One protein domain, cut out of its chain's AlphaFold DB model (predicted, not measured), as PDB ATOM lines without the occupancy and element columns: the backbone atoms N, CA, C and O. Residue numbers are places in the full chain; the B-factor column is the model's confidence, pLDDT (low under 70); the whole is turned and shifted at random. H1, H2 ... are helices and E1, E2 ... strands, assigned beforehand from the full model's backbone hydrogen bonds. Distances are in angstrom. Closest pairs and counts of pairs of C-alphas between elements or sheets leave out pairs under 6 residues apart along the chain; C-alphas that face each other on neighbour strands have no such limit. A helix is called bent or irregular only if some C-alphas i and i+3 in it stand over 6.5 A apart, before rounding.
ATOM      1  N   PHE A  10      33.507  38.838 -40.826       86.94
ATOM      2  CA  PHE A  10      33.290  40.192 -40.336       86.94
ATOM      3  C   PHE A  10      32.347  40.162 -39.131       86.94
ATOM      4  O   PHE A  10      31.284  39.545 -39.179       86.94
ATOM      5  N   GLU A  11      32.755  40.776 -38.026       90.31
ATOM      6  CA  GLU A  11      31.996  40.774 -36.780       90.31
ATOM      7  C   GLU A  11      31.960  42.173 -36.169       90.31
ATOM      8  O   GLU A  11      33.003  42.798 -35.972       90.31
ATOM      9  N   ILE A  12      30.763  42.634 -35.805       88.81
ATOM     10  CA  ILE A  12      30.551  43.890 -35.085       88.81
ATOM     11  C   ILE A  12      30.046  43.563 -33.681       88.81
ATOM     12  O   ILE A  12      29.087  42.811 -33.507       88.81
ATOM     13  N   ARG A  13      30.682  44.139 -32.663       88.19
ATOM     14  CA  ARG A  13      30.246  44.065 -31.266       88.19
ATOM     15  C   ARG A  13      30.011  45.465 -30.725       88.19
ATOM     16  O   ARG A  13      30.842  46.348 -30.914       88.19
ATOM     17  N   GLN A  14      28.930  45.629 -29.974       84.00
ATOM     18  CA  GLN A  14      28.651  46.833 -29.194       84.00
ATOM     19  C   GLN A  14      28.899  46.525 -27.714       84.00
ATOM     20  O   GLN A  14      27.978  46.106 -27.011       84.00
ATOM     21  N   PRO A  15      30.152  46.598 -27.237       79.56
ATOM     22  CA  PRO A  15      30.429  46.394 -25.825       79.56
ATOM     23  C   PRO A  15      29.830  47.525 -24.971       79.56
ATOM     24  O   PRO A  15      29.632  48.642 -25.436       79.56
ATOM     25  N   ALA A  16      29.588  47.247 -23.687       72.19
ATOM     26  CA  ALA A  16      29.082  48.240 -22.732       72.19
ATOM     27  C   ALA A  16      30.103  49.345 -22.385       72.19
ATOM     28  O   ALA A  16      29.773  50.298 -21.688       72.19
ATOM     29  N   ASN A  17      31.348  49.210 -22.843       72.81
ATOM     30  CA  ASN A  17      32.408  50.182 -22.611       72.81
ATOM     31  C   ASN A  17      32.447  51.245 -23.725       72.81
ATOM     32  O   ASN A  17      31.968  51.046 -24.838       72.81
ATOM     33  N   HIS A  18      33.013  52.405 -23.407       73.50
ATOM     34  CA  HIS A  18      32.900  53.609 -24.236       73.50
ATOM     35  C   HIS A  18      33.935  53.713 -25.370       73.50
ATOM     36  O   HIS A  18      34.092  54.788 -25.937       73.50
ATOM     37  N   TRP A  19      34.666  52.642 -25.705       82.94
ATOM     38  CA  TRP A  19      35.761  52.716 -26.678       82.94
ATOM     39  C   TRP A  19      35.457  51.978 -27.980       82.94
ATOM     40  O   TRP A  19      34.898  50.879 -27.986       82.94
ATOM     41  N   THR A  20      35.891  52.580 -29.086       89.19
ATOM     42  CA  THR A  20      35.841  51.992 -30.426       89.19
ATOM     43  C   THR A  20      37.204  51.404 -30.790       89.19
ATOM     44  O   THR A  20      38.252  51.993 -30.504       89.19
ATOM     45  N   ALA A  21      37.212  50.233 -31.425       92.38
ATOM     46  CA  ALA A  21      38.422  49.650 -31.992       92.38
ATOM     47  C   ALA A  21      38.152  48.681 -33.130       92.38
ATOM     48  O   ALA A  21      37.095  48.061 -33.224       92.38
ATOM     49  N   ILE A  22      39.190  48.489 -33.932       93.19
ATOM     50  CA  ILE A  22      39.211  47.587 -35.071       93.19
ATOM     51  C   ILE A  22      40.359  46.602 -34.862       93.19
ATOM     52  O   ILE A  22      41.472  46.974 -34.484       93.19
ATOM     53  N   SER A  23      40.077  45.317 -35.054       93.12
ATOM     54  CA  SER A  23      41.060  44.237 -35.061       93.12
ATOM     55  C   SER A  23      40.955  43.458 -36.366       93.12
ATOM     56  O   SER A  23      39.930  42.836 -36.626       93.12
ATOM     57  N   ILE A  24      42.015  43.468 -37.165       91.69
ATOM     58  CA  ILE A  24      42.102  42.804 -38.466       91.69
ATOM     59  C   ILE A  24      43.070  41.636 -38.312       91.69
ATOM     60  O   ILE A  24      44.258  41.832 -38.073       91.69
ATOM     61  N   GLY A  25      42.561  40.413 -38.381       88.69
ATOM     62  CA  GLY A  25      43.368  39.198 -38.429       88.69
ATOM     63  C   GLY A  25      43.124  38.425 -39.723       88.69
ATOM     64  O   GLY A  25      42.161  38.713 -40.441       88.69
ATOM     65  N   PRO A  26      43.937  37.396 -40.010       84.19
ATOM     66  CA  PRO A  26      43.825  36.630 -41.250       84.19
ATOM     67  C   PRO A  26      42.428  36.016 -41.416       84.19
ATOM     68  O   PRO A  26      41.800  36.199 -42.452       84.19
ATOM     69  N   ALA A  27      41.889  35.402 -40.358       85.19
ATOM     70  CA  ALA A  27      40.605  34.695 -40.393       85.19
ATOM     71  C   ALA A  27      39.371  35.557 -40.053       85.19
ATOM     72  O   ALA A  27      38.239  35.139 -40.296       85.19
ATOM     73  N   ARG A  28      39.556  36.733 -39.438       88.62
ATOM     74  CA  ARG A  28      38.434  37.577 -38.997       88.62
ATOM     75  C   ARG A  28      38.795  39.051 -38.905       88.62
ATOM     76  O   ARG A  28      39.913  39.390 -38.519       88.62
ATOM     77  N   THR A  29      37.806  39.899 -39.139       91.94
ATOM     78  CA  THR A  29      37.833  41.319 -38.785       91.94
ATOM     79  C   THR A  29      36.792  41.557 -37.697       91.94
ATOM     80  O   THR A  29      35.620  41.243 -37.879       91.94
ATOM     81  N   LEU A  30      37.226  42.080 -36.551       92.31
ATOM     82  CA  LEU A  30      36.367  42.412 -35.419       92.31
ATOM     83  C   LEU A  30      36.339  43.924 -35.217       92.31
ATOM     84  O   LEU A  30      37.374  44.537 -34.951       92.31
ATOM     85  N   VAL A  31      35.139  44.485 -35.244       91.94
ATOM     86  CA  VAL A  31      34.856  45.876 -34.914       91.94
ATOM     87  C   VAL A  31      34.160  45.925 -33.560       91.94
ATOM     88  O   VAL A  31      33.162  45.246 -33.327       91.94
ATOM     89  N   ARG A  32      34.697  46.715 -32.635       92.12
ATOM     90  CA  ARG A  32      34.071  47.038 -31.350       92.12
ATOM     91  C   ARG A  32      33.661  48.494 -31.388       92.12
ATOM     92  O   ARG A  32      34.509  49.337 -31.653       92.12
ATOM     93  N   ILE A  33      32.389  48.772 -31.135       88.69
ATOM     94  CA  ILE A  33      31.814  50.110 -31.266       88.69
ATOM     95  C   ILE A  33      31.322  50.559 -29.902       88.69
ATOM     96  O   ILE A  33      30.420  49.939 -29.336       88.69
ATOM     97  N   GLY A  34      31.925  51.627 -29.384       84.94
ATOM     98  CA  GLY A  34      31.485  52.231 -28.135       84.94
ATOM     99  C   GLY A  34      30.058  52.766 -28.256       84.94
ATOM    100  O   GLY A  34      29.632  53.209 -29.323       84.94
ATOM    101  N   SER A  35      29.320  52.763 -27.148       77.25
ATOM    102  CA  SER A  35      27.904  53.165 -27.096       77.25
ATOM    103  C   SER A  35      27.617  54.557 -27.682       77.25
ATOM    104  O   SER A  35      26.581  54.747 -28.316       77.25
ATOM    105  N   HIS A  36      28.548  55.508 -27.557       76.69
ATOM    106  CA  HIS A  36      28.424  56.863 -28.117       76.69
ATOM    107  C   HIS A  36      28.507  56.927 -29.650       76.69
ATOM    108  O   HIS A  36      28.095  57.919 -30.242       76.69
ATOM    109  N   HIS A  37      29.004  55.870 -30.295       75.94
ATOM    110  CA  HIS A  37      29.143  55.771 -31.748       75.94
ATOM    111  C   HIS A  37      28.128  54.805 -32.374       75.94
ATOM    112  O   HIS A  37      28.293  54.402 -33.521       75.94
ATOM    113  N   ARG A  38      27.060  54.429 -31.652       69.94
ATOM    114  CA  ARG A  38      26.037  53.490 -32.151       69.94
ATOM    115  C   ARG A  38      25.389  53.943 -33.468       69.94
ATOM    116  O   ARG A  38      25.026  53.096 -34.271       69.94
ATOM    117  N   ASN A  39      25.273  55.246 -33.708       74.56
ATOM    118  CA  ASN A  39      24.704  55.768 -34.956       74.56
ATOM    119  C   ASN A  39      25.708  55.783 -36.124       74.56
ATOM    120  O   ASN A  39      25.317  56.068 -37.244       74.56
ATOM    121  N   ALA A  40      26.985  55.481 -35.868       81.69
ATOM    122  CA  ALA A  40      28.058  55.421 -36.861       81.69
ATOM    123  C   ALA A  40      28.506  53.970 -37.123       81.69
ATOM    124  O   ALA A  40      29.654  53.724 -37.490       81.69
ATOM    125  N   VAL A  41      27.628  52.989 -36.865       86.50
ATOM    126  CA  VAL A  41      27.961  51.562 -37.010       86.50
ATOM    127  C   VAL A  41      28.380  51.237 -38.436       86.50
ATOM    128  O   VAL A  41      29.422  50.609 -38.614       86.50
ATOM    129  N   ASP A  42      27.624  51.717 -39.420       88.75
ATOM    130  CA  ASP A  42      27.901  51.466 -40.833       88.75
ATOM    131  C   ASP A  42      29.197  52.150 -41.272       88.75
ATOM    132  O   ASP A  42      30.024  51.536 -41.941       88.75
ATOM    133  N   ASP A  43      29.450  53.378 -40.812       89.56
ATOM    134  CA  ASP A  43      30.690  54.102 -41.111       89.56
ATOM    135  C   ASP A  43      31.918  53.360 -40.576       89.56
ATOM    136  O   ASP A  43      32.911  53.183 -41.282       89.56
ATOM    137  N   ILE A  44      31.856  52.888 -39.328       89.31
ATOM    138  CA  ILE A  44      32.962  52.155 -38.702       89.31
ATOM    139  C   ILE A  44      33.114  50.762 -39.336       89.31
ATOM    140  O   ILE A  44      34.236  50.259 -39.461       89.31
ATOM    141  N   ALA A  45      32.013  50.130 -39.748       90.25
ATOM    142  CA  ALA A  45      32.054  48.855 -40.450       90.25
ATOM    143  C   ALA A  45      32.750  48.996 -41.810       90.25
ATOM    144  O   ALA A  45      33.712  48.275 -42.084       90.25
ATOM    145  N   THR A  46      32.339  49.975 -42.615       92.12
ATOM    146  CA  THR A  46      32.957  50.274 -43.911       92.12
ATOM    147  C   THR A  46      34.413  50.697 -43.756       92.12
ATOM    148  O   THR A  46      35.277  50.206 -44.480       92.12
ATOM    149  N   LEU A  47      34.729  51.520 -42.753       92.88
ATOM    150  CA  LEU A  47      36.107  51.858 -42.400       92.88
ATOM    151  C   LEU A  47      36.961  50.601 -42.181       92.88
ATOM    152  O   LEU A  47      38.079  50.518 -42.681       92.88
ATOM    153  N   ALA A  48      36.455  49.607 -41.448       92.19
ATOM    154  CA  ALA A  48      37.188  48.367 -41.201       92.19
ATOM    155  C   ALA A  48      37.410  47.527 -42.470       92.19
ATOM    156  O   ALA A  48      38.404  46.802 -42.543       92.19
ATOM    157  N   VAL A  49      36.516  47.627 -43.458       91.31
ATOM    158  CA  VAL A  49      36.671  46.984 -44.772       91.31
ATOM    159  C   VAL A  49      37.773  47.675 -45.570       91.31
ATOM    160  O   VAL A  49      38.738  47.007 -45.938       91.31
ATOM    161  N   ILE A  50      37.709  49.004 -45.708       93.50
ATOM    162  CA  ILE A  50      38.743  49.808 -46.385       93.50
ATOM    163  C   ILE A  50      40.122  49.542 -45.762       93.50
ATOM    164  O   ILE A  50      41.110  49.311 -46.456       93.50
ATOM    165  N   LEU A  51      40.201  49.527 -44.430       93.25
ATOM    166  CA  LEU A  51      41.454  49.257 -43.723       93.25
ATOM    167  C   LEU A  51      41.997  47.862 -43.985       93.25
ATOM    168  O   LEU A  51      43.211  47.683 -44.029       93.25
ATOM    169  N   ARG A  52      41.120  46.866 -44.109       91.50
ATOM    170  CA  ARG A  52      41.552  45.503 -44.390       91.50
ATOM    171  C   ARG A  52      42.170  45.399 -45.778       91.50
ATOM    172  O   ARG A  52      43.187  44.728 -45.913       91.50
ATOM    173  N   GLU A  53      41.557  46.033 -46.765       91.44
ATOM    174  CA  GLU A  53      42.046  46.047 -48.144       91.44
ATOM    175  C   GLU A  53      43.412  46.726 -48.218       91.44
ATOM    176  O   GLU A  53      44.384  46.090 -48.619       91.44
ATOM    177  N   ARG A  54      43.525  47.947 -47.680       93.75
ATOM    178  CA  ARG A  54      44.790  48.698 -47.655       93.75
ATOM    179  C   ARG A  54      45.896  47.981 -46.884       93.75
ATOM    180  O   ARG A  54      47.037  47.959 -47.320       93.75
ATOM    181  N   LEU A  55      45.574  47.365 -45.744       90.69
ATOM    182  CA  LEU A  55      46.542  46.560 -44.993       90.69
ATOM    183  C   LEU A  55      46.985  45.318 -45.784       90.69
ATOM    184  O   LEU A  55      48.133  44.897 -45.663       90.69
ATOM    185  N   GLY A  56      46.072  44.731 -46.562       88.81
ATOM    186  CA  GLY A  56      46.343  43.648 -47.504       88.81
ATOM    187  C   GLY A  56      47.359  44.051 -48.566       88.81
ATOM    188  O   GLY A  56      48.352  43.353 -48.757       88.81
ATOM    189  N   GLU A  57      47.125  45.196 -49.203       90.94
ATOM    190  CA  GLU A  57      47.998  45.783 -50.225       90.94
ATOM    191  C   GLU A  57      49.373  46.160 -49.651       90.94
ATOM    192  O   GLU A  57      50.397  45.717 -50.168       90.94
ATOM    193  N   ASP A  58      49.410  46.878 -48.523       90.31
ATOM    194  CA  ASP A  58      50.643  47.329 -47.852       90.31
ATOM    195  C   ASP A  58      51.578  46.185 -47.430       90.31
ATOM    196  O   ASP A  58      52.776  46.389 -47.203       90.31
ATOM    197  N   LEU A  59      51.023  44.995 -47.213       88.44
ATOM    198  CA  LEU A  59      51.749  43.826 -46.728       88.44
ATOM    199  C   LEU A  59      51.755  42.682 -47.745       88.44
ATOM    200  O   LEU A  59      52.108  41.560 -47.370       88.44
ATOM    201  N   ALA A  60      51.413  42.945 -49.009       87.44
ATOM    202  CA  ALA A  60      51.434  41.942 -50.074       87.44
ATOM    203  C   ALA A  60      52.812  41.257 -50.185       87.44
ATOM    204  O   ALA A  60      52.893  40.033 -50.288       87.44
ATOM    205  N   ASP A  61      53.894  42.025 -50.024       88.06
ATOM    206  CA  ASP A  61      55.281  41.533 -50.023       88.06
ATOM    207  C   ASP A  61      55.743  40.964 -48.664       88.06
ATOM    208  O   ASP A  61      56.863  40.462 -48.510       88.06
ATOM    209  N   HIS A  62      54.888  41.020 -47.641       87.50
ATOM    210  CA  HIS A  62      55.180  40.612 -46.266       87.50
ATOM    211  C   HIS A  62      54.128  39.626 -45.719       87.50
ATOM    212  O   HIS A  62      53.490  39.892 -44.694       87.50
ATOM    213  N   PRO A  63      53.980  38.425 -46.318       83.06
ATOM    214  CA  PRO A  63      52.907  37.482 -45.979       83.06
ATOM    215  C   PRO A  63      52.909  37.050 -44.503       83.06
ATOM    216  O   PRO A  63      51.855  36.890 -43.892       83.06
ATOM    217  N   LYS A  64      54.088  36.960 -43.870       86.06
ATOM    218  CA  LYS A  64      54.222  36.634 -42.436       86.06
ATOM    219  C   LYS A  64      53.607  37.682 -41.503       86.06
ATOM    220  O   LYS A  64      53.304  37.374 -40.349       86.06
ATOM    221  N   ASP A  65      53.480  38.925 -41.961       85.19
ATOM    222  CA  ASP A  65      52.867  40.004 -41.188       85.19
ATOM    223  C   ASP A  65      51.345  40.085 -41.434       85.19
ATOM    224  O   ASP A  65      50.622  40.520 -40.533       85.19
ATOM    225  N   LEU A  66      50.848  39.581 -42.576       80.44
ATOM    226  CA  LEU A  66      49.414  39.397 -42.870       80.44
ATOM    227  C   LEU A  66      48.768  38.262 -42.067       80.44
ATOM    228  O   LEU A  66      47.600  38.346 -41.688       80.44
ATOM    229  N   GLU A  67      49.531  37.224 -41.730       84.94
ATOM    230  CA  GLU A  67      49.079  36.124 -40.862       84.94
ATOM    231  C   GLU A  67      48.867  36.551 -39.395       84.94
ATOM    232  O   GLU A  67      48.463  35.756 -38.541       84.94
ATOM    233  N   ARG A  68      49.137  37.817 -39.062       87.00
ATOM    234  CA  ARG A  68      49.058  38.343 -37.697       87.00
ATOM    235  C   ARG A  68      47.822  39.203 -37.494       87.00
ATOM    236  O   ARG A  68      47.215  39.723 -38.420       87.00
ATOM    237  N   THR A  69      47.450  39.365 -36.226       90.94
ATOM    238  CA  THR A  69      46.379  40.290 -35.848       90.94
ATOM    239  C   THR A  69      46.930  41.695 -35.645       90.94
ATOM    240  O   THR A  69      47.816  41.922 -34.812       90.94
ATOM    241  N   TRP A  70      46.332  42.630 -36.369       93.44
ATOM    242  CA  TRP A  70      46.537  44.063 -36.276       93.44
ATOM    243  C   TRP A  70      45.383  44.685 -35.510       93.44
ATOM    244  O   TRP A  70      44.228  44.345 -35.743       93.44
ATOM    245  N   SER A  71      45.675  45.580 -34.573       93.75
ATOM    246  CA  SER A  71      44.637  46.238 -33.781       93.75
ATOM    247  C   SER A  71      44.931  47.715 -33.612       93.75
ATOM    248  O   SER A  71      46.080  48.076 -33.353       93.75
ATOM    249  N   GLY A  72      43.898  48.541 -33.700       92.75
ATOM    250  CA  GLY A  72      43.984  49.975 -33.469       92.75
ATOM    251  C   GLY A  72      42.632  50.556 -33.088       92.75
ATOM    252  O   GLY A  72      41.589  49.933 -33.298       92.75
ATOM    253  N   SER A  73      42.669  51.754 -32.519       92.12
ATOM    254  CA  SER A  73      41.473  52.548 -32.254       92.12
ATOM    255  C   SER A  73      41.394  53.669 -33.286       92.12
ATOM    256  O   SER A  73      42.383  54.388 -33.440       92.12
ATOM    257  N   PRO A  74      40.276  53.789 -34.019       89.88
ATOM    258  CA  PRO A  74      40.070  54.913 -34.912       89.88
ATOM    259  C   PRO A  74      39.836  56.186 -34.096       89.88
ATOM    260  O   PRO A  74      39.086  56.177 -33.120       89.88
ATOM    261  N   ASP A  75      40.474  57.266 -34.521       88.56
ATOM    262  CA  ASP A  75      40.287  58.625 -34.037       88.56
ATOM    263  C   ASP A  75      39.676  59.462 -35.163       88.56
ATOM    264  O   ASP A  75      40.210  59.513 -36.272       88.56
ATOM    265  N   ILE A  76      38.523  60.077 -34.909       82.12
ATOM    266  CA  ILE A  76      37.782  60.844 -35.915       82.12
ATOM    267  C   ILE A  76      38.046  62.322 -35.658       82.12
ATOM    268  O   ILE A  76      37.612  62.887 -34.654       82.12
ATOM    269  N   SER A  77      38.736  62.971 -36.587       81.88
ATOM    270  CA  SER A  77      38.999  64.398 -36.500       81.88
ATOM    271  C   SER A  77      37.765  65.232 -36.846       81.88
ATOM    272  O   SER A  77      36.858  64.816 -37.570       81.88
ATOM    273  N   ARG A  78      37.771  66.488 -36.384       75.06
ATOM    274  CA  ARG A  78      36.680  67.452 -36.611       75.06
ATOM    275  C   ARG A  78      36.401  67.756 -38.087       75.06
ATOM    276  O   ARG A  78      35.300  68.174 -38.409       75.06
ATOM    277  N   ASN A  79      37.377  67.556 -38.972       80.81
ATOM    278  CA  ASN A  79      37.235  67.763 -40.418       80.81
ATOM    279  C   ASN A  79      36.781  66.496 -41.168       80.81
ATOM    280  O   ASN A  79      36.989  66.406 -42.374       80.81
ATOM    281  N   GLY A  80      36.217  65.506 -40.471       79.00
ATOM    282  CA  GLY A  80      35.672  64.308 -41.108       79.00
ATOM    283  C   GLY A  80      36.742  63.388 -41.690       79.00
ATOM    284  O   GLY A  80      36.526  62.754 -42.716       79.00
ATOM    285  N   THR A  81      37.918  63.330 -41.070       87.44
ATOM    286  CA  THR A  81      38.949  62.349 -41.409       87.44
ATOM    287  C   THR A  81      39.073  61.352 -40.267       87.44
ATOM    288  O   THR A  81      39.155  61.732 -39.104       87.44
ATOM    289  N   VAL A  82      39.117  60.068 -40.586       87.19
ATOM    290  CA  VAL A  82      39.423  59.018 -39.624       87.19
ATOM    291  C   VAL A  82      40.901  58.669 -39.714       87.19
ATOM    292  O   VAL A  82      41.405  58.290 -40.773       87.19
ATOM    293  N   TYR A  83      41.587  58.797 -38.586       91.06
ATOM    294  CA  TYR A  83      42.957  58.360 -38.382       91.06
ATOM    295  C   TYR A  83      42.943  57.051 -37.618       91.06
ATOM    296  O   TYR A  83      42.236  56.901 -36.625       91.06
ATOM    297  N   ILE A  84      43.750  56.089 -38.036       91.62
ATOM    298  CA  ILE A  84      43.926  54.871 -37.254       91.62
ATOM    299  C   ILE A  84      45.357  54.384 -37.335       91.62
ATOM    300  O   ILE A  84      45.930  54.229 -38.410       91.62
ATOM    301  N   ARG A  85      45.917  54.093 -36.162       92.88
ATOM    302  CA  ARG A  85      47.211  53.438 -36.028       92.88
ATOM    303  C   ARG A  85      47.002  51.975 -35.675       92.88
ATOM    304  O   ARG A  85      46.645  51.642 -34.545       92.88
ATOM    305  N   LEU A  86      47.244  51.095 -36.636       91.62
ATOM    306  CA  LEU A  86      47.236  49.657 -36.423       91.62
ATOM    307  C   LEU A  86      48.587  49.212 -35.866       91.62
ATOM    308  O   LEU A  86      49.640  49.507 -36.431       91.62
ATOM    309  N   ARG A  87      48.556  48.474 -34.757       92.69
ATOM    310  CA  ARG A  87      49.730  47.831 -34.163       92.69
ATOM    311  C   ARG A  87      49.677  46.328 -34.393       92.69
ATOM    312  O   ARG A  87      48.671  45.686 -34.077       92.69
ATOM    313  N   ASN A  88      50.796  45.760 -34.829       88.31
ATOM    314  CA  ASN A  88      50.995  44.317 -34.834       88.31
ATOM    315  C   ASN A  88      51.354  43.838 -33.419       88.31
ATOM    316  O   ASN A  88      52.401  44.214 -32.875       88.31
ATOM    317  N   ARG A  89      50.508  42.993 -32.812       72.75
ATOM    318  CA  ARG A  89      50.689  42.526 -31.421       72.75
ATOM    319  C   ARG A  89      51.989  41.746 -31.171       72.75
ATOM    320  O   ARG A  89      52.347  41.583 -30.013       72.75
ATOM    321  N   GLY A  90      52.702  41.308 -32.214       73.94
ATOM    322  CA  GLY A  90      53.929  40.518 -32.080       73.94
ATOM    323  C   GLY A  90      55.237  41.206 -32.482       73.94
ATOM    324  O   GLY A  90      56.283  40.604 -32.269       73.94
ATOM    325  N   ARG A  91      55.221  42.402 -33.097       72.94
ATOM    326  CA  ARG A  91      56.449  42.989 -33.689       72.94
ATOM    327  C   ARG A  91      56.701  44.475 -33.411       72.94
ATOM    328  O   ARG A  91      57.668  45.013 -33.928       72.94
ATOM    329  N   THR A  92      55.863  45.151 -32.621       79.81
ATOM    330  CA  THR A  92      55.969  46.617 -32.394       79.81
ATOM    331  C   THR A  92      56.030  47.411 -33.715       79.81
ATOM    332  O   THR A  92      56.602  48.490 -33.788       79.81
ATOM    333  N   ILE A  93      55.432  46.864 -34.780       86.75
ATOM    334  CA  ILE A  93      55.267  47.545 -36.065       86.75
ATOM    335  C   ILE A  93      53.950  48.306 -36.013       86.75
ATOM    336  O   ILE A  93      52.937  47.786 -35.520       86.75
ATOM    337  N   HIS A  94      53.983  49.522 -36.539       90.31
ATOM    338  CA  HIS A  94      52.842  50.409 -36.632       90.31
ATOM    339  C   HIS A  94      52.581  50.760 -38.096       90.31
ATOM    340  O   HIS A  94      53.515  51.021 -38.852       90.31
ATOM    341  N   ARG A  95      51.307  50.769 -38.479       90.38
ATOM    342  CA  ARG A  95      50.823  51.301 -39.756       90.38
ATOM    343  C   ARG A  95      49.762  52.345 -39.459       90.38
ATOM    344  O   ARG A  95      48.947  52.139 -38.561       90.38
ATOM    345  N   GLU A  96      49.812  53.466 -40.158       93.69
ATOM    346  CA  GLU A  96      48.884  54.572 -39.964       93.69
ATOM    347  C   GLU A  96      48.083  54.793 -41.240       93.69
ATOM    348  O   GLU A  96      48.654  54.858 -42.325       93.69
ATOM    349  N   TYR A  97      46.766  54.895 -41.095       94.00
ATOM    350  CA  TYR A  97      45.848  55.108 -42.202       94.00
ATOM    351  C   TYR A  97      45.033  56.365 -41.960       94.00
ATOM    352  O   TYR A  97      44.566  56.618 -40.846       94.00
ATOM    353  N   ARG A  98      44.845  57.118 -43.041       94.06
ATOM    354  CA  ARG A  98      43.992  58.295 -43.112       94.06
ATOM    355  C   ARG A  98      42.889  58.027 -44.130       94.06
ATOM    356  O   ARG A  98      43.190  57.746 -45.291       94.06
ATOM    357  N   ILE A  99      41.639  58.079 -43.687       93.31
ATOM    358  CA  ILE A  99      40.461  57.757 -44.503       93.31
ATOM    359  C   ILE A  99      39.443  58.884 -44.337       93.31
ATOM    360  O   ILE A  99      39.126  59.272 -43.214       93.31
ATOM    361  N   GLY A 100      38.964  59.455 -45.439       93.31
ATOM    362  CA  GLY A 100      37.942  60.504 -45.391       93.31
ATOM    363  C   GLY A 100      36.550  59.927 -45.121       93.31
ATOM    364  O   GLY A 100      36.243  58.824 -45.566       93.31
ATOM    365  N   LEU A 101      35.676  60.679 -44.448       89.88
ATOM    366  CA  LEU A 101      34.258  60.307 -44.346       89.88
ATOM    367  C   LEU A 101      33.593  60.229 -45.729       89.88
ATOM    368  O   LEU A 101      32.739  59.374 -45.939       89.88
ATOM    369  N   ASP A 102      34.010  61.065 -46.683       91.81
ATOM    370  CA  ASP A 102      33.503  61.004 -48.059       91.81
ATOM    371  C   ASP A 102      33.902  59.701 -48.758       91.81
ATOM    372  O   ASP A 102      33.100  59.121 -49.483       91.81
ATOM    373  N   GLU A 103      35.103  59.189 -48.482       94.00
ATOM    374  CA  GLU A 103      35.548  57.887 -48.984       94.00
ATOM    375  C   GLU A 103      34.696  56.753 -48.399       94.00
ATOM    376  O   GLU A 103      34.226  55.888 -49.133       94.00
ATOM    377  N   ILE A 104      34.439  56.794 -47.087       91.25
ATOM    378  CA  ILE A 104      33.573  55.825 -46.399       91.25
ATOM    379  C   ILE A 104      32.172  55.814 -47.023       91.25
ATOM    380  O   ILE A 104      31.644  54.748 -47.335       91.25
ATOM    381  N   ARG A 105      31.590  56.991 -47.257       90.69
ATOM    382  CA  ARG A 105      30.252  57.130 -47.848       90.69
ATOM    383  C   ARG A 105      30.206  56.707 -49.309       90.69
ATOM    384  O   ARG A 105      29.256  56.046 -49.716       90.69
ATOM    385  N   SER A 106      31.233  57.050 -50.087       92.75
ATOM    386  CA  SER A 106      31.359  56.591 -51.473       92.75
ATOM    387  C   SER A 106      31.376  55.067 -51.530       92.75
ATOM    388  O   SER A 106      30.647  54.477 -52.317       92.75
TER     389      SER A 106
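What this domain is: This is residues 10 to 106 of the 111 residues of an uncharacterized protein of Nocardia terpenica (UniProt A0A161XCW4). A twisted sheet of seven strands curls round one long helix, H1, which packs in its hollow. Beyond the last residue of H1, residues 59 to 64 stick out, of which 63 and 64 belong to the small helix H2; a third helix, H3, follows E7 directly, ends the printed part and packs on residues 43 to 50 of H1. The 97 printed residues include three named helices and seven named strands, in the order E1, E2, E3, H1, H2, E4, E5, E6, E7, H3, and the class is mixed, helices and strands. The sheet is branched at E6 and antiparallel but for the parallel pair E1 and E3. The whole is compact, with a radius of gyration of the C-alphas of 12.9 A and spans of 36 by 28 by 22 A.

How they stand to each other: E1, residues 10 to 13, is an edge strand, parallel to E3, residues 28 to 32, with N 11 and O 29 2.9 A apart. E2, residues 21 to 24, forms a hairpin with E3, N 23 to O 30 being 2.8 A. On the other side of E2 is E4, residues 70 to 72, antiparallel, with N 24 and O 70 2.8 A apart. E4 runs on into E5, residues 74 to 76, at 33 degrees. E6, residues 81 to 88, has E4 and E5 on one side, with N 87 to O 71 at 2.9 A and N 75 to O 83 at 2.8 A, and E7, residues 94 to 100, on the other, with N 82 to O 99 at 2.7 A. E5, E6 and E7 make a meander, each strand the antiparallel neighbour of the one before. H1, residues 35 to 58, is on the sheet; the C-alphas of Ile 22 and Ala 48, the closest of E2 and H1, are 6.5 A apart. H1 is irregular, C-alphas 39 and 42 being 8.0 A apart, with a kink of 72 degrees near residue 42. H2, residues 63 to 66, is not on the sheet and is close to H1 but not clearly touching, the closest C-alphas being Gly 56 and Leu 66, 7.0 A. H3, residues 101 to 106, only grazes the sheet and touches residues 43 to 50 of H1, about perpendicular at 75 degrees, the closest C-alphas being Thr 46 and Ile 104, 6.1 A. In H3 every O i to N i+4 pair is within hydrogen-bond range, in H1 15 of 20; H2 is too short for such a pair.

Where its parts are: E1 begins at C-alpha 10, (33.290, 40.192, -40.336). H1 spans 31.3 A from its first to its last C-alpha, E6 22.7 A and E7 20.0 A. H1 ends at C-alpha 58, (50.643, 47.329, -47.852), and H3 at C-alpha 106, (31.359, 56.591, -51.473).

The domain as a whole: The two C-alphas farthest apart are those of Ala 16 and Asp 61, 38.4 A. The printed part has no cut and no long link; E1 to E2, seven residues, is short, the others tight. Mean pLDDT of the printed part is 87.3, with residue 38 alone under 70.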